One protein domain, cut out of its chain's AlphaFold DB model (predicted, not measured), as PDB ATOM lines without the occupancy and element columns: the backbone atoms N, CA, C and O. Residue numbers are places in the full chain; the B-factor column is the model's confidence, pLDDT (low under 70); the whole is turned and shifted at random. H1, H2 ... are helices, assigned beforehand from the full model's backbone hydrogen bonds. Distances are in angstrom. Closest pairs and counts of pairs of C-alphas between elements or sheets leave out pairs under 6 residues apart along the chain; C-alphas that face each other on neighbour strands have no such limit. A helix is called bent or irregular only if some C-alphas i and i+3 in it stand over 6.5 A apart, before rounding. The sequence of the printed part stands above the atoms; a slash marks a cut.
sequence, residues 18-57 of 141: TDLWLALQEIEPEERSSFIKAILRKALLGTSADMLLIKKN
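This is residues 18 to 57 of the 141 residues of an uncharacterized protein of Desulfosporosinus sp. I2 (UniProt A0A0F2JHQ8). Three helices make an open zigzag in the shape of an N: the long H2 is the slanting middle stroke, with H1 at one end, set to it as an open V, and the short H3 at the other. No helix touches another, and H1 and H3 are far from each other at the two ends of the zigzag. The printed part has 40 residues with three named helices in the order H1, H2, H3 and no named strand, and its class is all helix. The whole is loose, with a radius of gyration of the C-alphas of 12.0 A, and only just elongated, with spans of 31 by 20 by 12 A.

H1 covers residues 18 to 26 and begins with C-alpha 18 at (20.676, -29.065, -2.659); it is 12.9 A long. H2, residues 29 to 45, runs 24.9 A from C-alpha 29 at (17.427, -25.406, 14.074). It is only just irregular: C-alphas 30 and 33 are 6.8 A apart. H3 covers residues 50 to 54 and ends with C-alpha 54 at (7.487, -47.757, 19.596).

H1 and H2 are close but not clearly touching; their closest C-alphas, those of Leu 24 and Arg 32, are 6.8 A apart. They run opposite ways at a steep tilt of 56 degrees. H2 and H3 are also close but not clearly touching, with the closest C-alphas, of Lys 42 and Asp 50, 7.7 A apart. H1 and H3 are apart. In H1 every O i to N i+4 pair is within hydrogen-bond range; in H2 it is 11 of 13, and in H3 0 of 1, with 0 of 2 O i to N i+3 pairs within range.

The two C-alphas farthest apart, those of Thr 18 and Lys 55, are 34.3 A apart. The printed part has no cut, and both links are tight. Residues 18 to 23, which belong to H1, stand free, and so do residues 43 to 48, of which 43 to 45 belong to H2. The mean pLDDT of the printed part is 79.5, and residues 46 to 57 are under 70.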
ATOM      1  N   THR A  18      21.319 -30.350  -2.991       92.25
ATOM      2  CA  THR A  18      20.676 -29.065  -2.659       92.25
ATOM      3  C   THR A  18      19.266 -29.238  -2.116       92.25
ATOM      4  O   THR A  18      18.879 -28.548  -1.174       92.25
ATOM      5  N   ASP A  19      18.507 -30.179  -2.674       94.62
ATOM      6  CA  ASP A  19      17.129 -30.441  -2.260       94.62
ATOM      7  C   ASP A  19      17.075 -30.997  -0.832       94.62
ATOM      8  O   ASP A  19      16.232 -30.592  -0.031       94.62
ATOM      9  N   LEU A  20      18.023 -31.870  -0.475       91.56
ATOM     10  CA  LEU A  20      18.161 -32.399   0.881       91.56
ATOM     11  C   LEU A  20      18.528 -31.287   1.867       91.56
ATOM     12  O   LEU A  20      17.962 -31.213   2.960       91.56
ATOM     13  N   TRP A  21      19.455 -30.408   1.483       92.06
ATOM     14  CA  TRP A  21      19.812 -29.248   2.290       92.06
ATOM     15  C   TRP A  21      18.606 -28.335   2.531       92.06
ATOM     16  O   TRP A  21      18.360 -27.952   3.676       92.06
ATOM     17  N   LEU A  22      17.823 -28.030   1.492       93.38
ATOM     18  CA  LEU A  22      16.607 -27.221   1.612       93.38
ATOM     19  C   LEU A  22      15.572 -27.883   2.526       93.38
ATOM     20  O   LEU A  22      15.060 -27.225   3.428       93.38
ATOM     21  N   ALA A  23      15.334 -29.187   2.372       92.75
ATOM     22  CA  ALA A  23      14.431 -29.932   3.245       92.75
ATOM     23  C   ALA A  23      14.881 -29.892   4.718       92.75
ATOM     24  O   ALA A  23      14.068 -29.731   5.626       92.75
ATOM     25  N   LEU A  24      16.191 -29.971   4.983       92.31
ATOM     26  CA  LEU A  24      16.730 -29.825   6.338       92.31
ATOM     27  C   LEU A  24      16.560 -28.406   6.899       92.31
ATOM     28  O   LEU A  24      16.477 -28.250   8.119       92.31
ATOM     29  N   GLN A  25      16.506 -27.377   6.047       92.31
ATOM     30  CA  GLN A  25      16.253 -26.000   6.476       92.31
ATOM     31  C   GLN A  25      14.800 -25.754   6.900       92.31
ATOM     32  O   GLN A  25      14.564 -24.827   7.671       92.31
ATOM     33  N   GLU A  26      13.845 -26.574   6.459       93.44
ATOM     34  CA  GLU A  26      12.444 -26.471   6.898       93.44
ATOM     35  C   GLU A  26      12.243 -26.917   8.353       93.44
ATOM     36  O   GLU A  26      11.284 -26.517   9.007       93.44
ATOM     37  N   ILE A  27      13.162 -27.728   8.878       92.56
ATOM     38  CA  ILE A  27      13.142 -28.198  10.264       92.56
ATOM     39  C   ILE A  27      13.665 -27.082  11.181       92.56
ATOM     40  O   ILE A  27      14.589 -26.352  10.813       92.56
ATOM     41  N   GLU A  28      13.142 -26.977  12.402       94.12
ATOM     42  CA  GLU A  28      13.646 -26.028  13.402       94.12
ATOM     43  C   GLU A  28      15.131 -26.291  13.737       94.12
ATOM     44  O   GLU A  28      15.527 -27.457  13.903       94.12
ATOM     45  N   PRO A  29      15.986 -25.254  13.849       88.25
ATOM     46  CA  PRO A  29      17.427 -25.406  14.074       88.25
ATOM     47  C   PRO A  29      17.792 -26.302  15.265       88.25
ATOM     48  O   PRO A  29      18.748 -27.080  15.194       88.25
ATOM     49  N   GLU A  30      17.013 -26.228  16.344       89.06
ATOM     50  CA  GLU A  30      17.195 -26.999  17.573       89.06
ATOM     51  C   GLU A  30      16.902 -28.494  17.367       89.06
ATOM     52  O   GLU A  30      17.506 -29.355  18.017       89.06
ATOM     53  N   GLU A  31      16.007 -28.823  16.434       90.50
ATOM     54  CA  GLU A  31      15.555 -30.189  16.176       90.50
ATOM     55  C   GLU A  31      16.352 -30.887  15.070       90.50
ATOM     56  O   GLU A  31      16.516 -32.110  15.123       90.50
ATOM     57  N   ARG A  32      16.935 -30.134  14.125       91.50
ATOM     58  CA  ARG A  32      17.725 -30.665  12.992       91.50
ATOM     59  C   ARG A  32      18.759 -31.698  13.417       91.50
ATOM     60  O   ARG A  32      18.826 -32.790  12.859       91.50
ATOM     61  N   SER A  33      19.544 -31.383  14.446       89.25
ATOM     62  CA  SER A  33      20.593 -32.286  14.938       89.25
ATOM     63  C   SER A  33      20.027 -33.599  15.483       89.25
ATOM     64  O   SER A  33      20.625 -34.660  15.308       89.25
ATOM     65  N   SER A  34      18.877 -33.538  16.155       90.62
ATOM     66  CA  SER A  34      18.204 -34.717  16.704       90.62
ATOM     67  C   SER A  34      17.568 -35.554  15.599       90.62
ATOM     68  O   SER A  34      17.689 -36.779  15.623       90.62
ATOM     69  N   PHE A  35      16.965 -34.897  14.606       92.12
ATOM     70  CA  PHE A  35      16.395 -35.531  13.423       92.12
ATOM     71  C   PHE A  35      17.462 -36.281  12.621       92.12
ATOM     72  O   PHE A  35      17.347 -37.490  12.429       92.12
ATOM     73  N   ILE A  36      18.557 -35.608  12.256       91.88
ATOM     74  CA  ILE A  36      19.669 -36.212  11.506       91.88
ATOM     75  C   ILE A  36      20.235 -37.417  12.265       91.88
ATOM     76  O   ILE A  36      20.408 -38.490  11.691       91.88
ATOM     77  N   LYS A  37      20.454 -37.292  13.582       90.88
ATOM     78  CA  LYS A  37      20.912 -38.416  14.416       90.88
ATOM     79  C   LYS A  37      19.923 -39.578  14.424       90.88
ATOM     80  O   LYS A  37      20.355 -40.727  14.435       90.88
ATOM     81  N   ALA A  38      18.620 -39.310  14.459       90.06
ATOM     82  CA  ALA A  38      17.602 -40.355  14.434       90.06
ATOM     83  C   ALA A  38      17.610 -41.109  13.098       90.06
ATOM     84  O   ALA A  38      17.610 -42.338  13.104       90.06
ATOM     85  N   ILE A  39      17.689 -40.392  11.976       90.44
ATOM     86  CA  ILE A  39      17.762 -40.990  10.638       90.44
ATOM     87  C   ILE A  39      19.060 -41.782  10.455       90.44
ATOM     88  O   ILE A  39      19.006 -42.939  10.053       90.44
ATOM     89  N   LEU A  40      20.213 -41.222  10.839       89.19
ATOM     90  CA  LEU A  40      21.499 -41.928  10.783       89.19
ATOM     91  C   LEU A  40      21.487 -43.199  11.631       89.19
ATOM     92  O   LEU A  40      21.968 -44.238  11.191       89.19
ATOM     93  N   ARG A  41      20.896 -43.149  12.831       89.44
ATOM     94  CA  ARG A  41      20.716 -44.351  13.655       89.44
ATOM     95  C   ARG A  41      19.849 -45.384  12.949       89.44
ATOM     96  O   ARG A  41      20.209 -46.551  12.970       89.44
ATOM     97  N   LYS A  42      18.739 -44.979  12.324       88.00
ATOM     98  CA  LYS A  42      17.883 -45.901  11.562       88.00
ATOM     99  C   LYS A  42      18.626 -46.538  10.387       88.00
ATOM    100  O   LYS A  42      18.497 -47.741  10.192       88.00
ATOM    101  N   ALA A  43      19.411 -45.754   9.649       87.00
ATOM    102  CA  ALA A  43      20.174 -46.226   8.499       87.00
ATOM    103  C   ALA A  43      21.306 -47.186   8.902       87.00
ATOM    104  O   ALA A  43      21.449 -48.247   8.306       87.00
ATOM    105  N   LEU A  44      22.079 -46.843   9.938       84.31
ATOM    106  CA  LEU A  44      23.242 -47.626  10.367       84.31
ATOM    107  C   LEU A  44      22.874 -48.878  11.170       84.31
ATOM    108  O   LEU A  44      23.567 -49.883  11.073       84.31
ATOM    109  N   LEU A  45      21.817 -48.821  11.989       85.06
ATOM    110  CA  LEU A  45      21.399 -49.958  12.821       85.06
ATOM    111  C   LEU A  45      20.360 -50.851  12.130       85.06
ATOM    112  O   LEU A  45      19.949 -51.832  12.745       85.06
ATOM    113  N   GLY A  46      19.930 -50.512  10.906       68.50
ATOM    114  CA  GLY A  46      19.065 -51.316  10.037       68.50
ATOM    115  C   GLY A  46      17.862 -51.946  10.744       68.50
ATOM    116  O   GLY A  46      17.978 -53.031  11.299       68.50
ATOM    117  N   THR A  47      16.698 -51.284  10.726       57.25
ATOM    118  CA  THR A  47      15.372 -51.815  11.151       57.25
ATOM    119  C   THR A  47      15.244 -52.304  12.610       57.25
ATOM    120  O   THR A  47      14.139 -52.404  13.134       57.25
ATOM    121  N   SER A  48      16.338 -52.516  13.341       54.16
ATOM    122  CA  SER A  48      16.347 -52.935  14.749       54.16
ATOM    123  C   SER A  48      15.935 -51.805  15.704       54.16
ATOM    124  O   SER A  48      15.524 -52.047  16.840       54.16
ATOM    125  N   ALA A  49      15.985 -50.554  15.231       53.72
ATOM    126  CA  ALA A  49      15.607 -49.361  15.984       53.72
ATOM    127  C   ALA A  49      14.103 -49.032  15.930       53.72
ATOM    128  O   ALA A  49      13.632 -48.270  16.780       53.72
ATOM    129  N   ASP A  50      13.332 -49.601  14.995       54.28
ATOM    130  CA  ASP A  50      11.879 -49.372  14.970       54.28
ATOM    131  C   ASP A  50      11.189 -49.999  16.198       54.28
ATOM    132  O   ASP A  50      10.210 -49.445  16.691       54.28
ATOM    133  N   MET A  51      11.779 -51.024  16.830       52.84
ATOM    134  CA  MET A  51      11.327 -51.508  18.147       52.84
ATOM    135  C   MET A  51      11.582 -50.520  19.302       52.84
ATOM    136  O   MET A  51      10.846 -50.530  20.291       52.84
ATOM    137  N   LEU A  52      12.590 -49.643  19.209       53.97
ATOM    138  CA  LEU A  52      12.924 -48.701  20.288       53.97
ATOM    139  C   LEU A  52      12.122 -47.395  20.220       53.97
ATOM    140  O   LEU A  52      11.903 -46.765  21.256       53.97
ATOM    141  N   LEU A  53      11.640 -47.004  19.036       55.59
ATOM    142  CA  LEU A  53      10.767 -45.834  18.879       55.59
ATOM    143  C   LEU A  53       9.310 -46.116  19.268       55.59
ATOM    144  O   LEU A  53       8.641 -45.211  19.768       55.59
ATOM    145  N   ILE A  54       8.838 -47.364  19.150       51.91
ATOM    146  CA  ILE A  54       7.487 -47.757  19.596       51.91
ATOM    147  C   ILE A  54       7.325 -47.573  21.117       51.91
ATOM    148  O   ILE A  54       6.246 -47.224  21.597       51.91
ATOM    149  N   LYS A  55       8.403 -47.707  21.901       45.69
ATOM    150  CA  LYS A  55       8.323 -47.658  23.370       45.69
ATOM    151  C   LYS A  55       8.155 -46.252  23.964       45.69
ATOM    152  O   LYS A  55       7.879 -46.142  25.155       45.69
ATOM    153  N   LYS A  56       8.284 -45.173  23.179       45.59
ATOM    154  CA  LYS A  56       8.059 -43.805  23.694       45.59
ATOM    155  C   LYS A  56       6.596 -43.345  23.599       45.59
ATOM    156  O   LYS A  56       6.241 -42.384  24.271       45.59
ATOM    157  N   ASN A  57       5.743 -44.071  22.866       47.53
ATOM    158  CA  ASN A  57       4.345 -43.686  22.623       47.53
ATOM    159  C   ASN A  57       3.307 -44.745  23.047       47.53
ATOM    160  O   ASN A  57       2.173 -44.701  22.587       47.53
TER     161      ASN A  57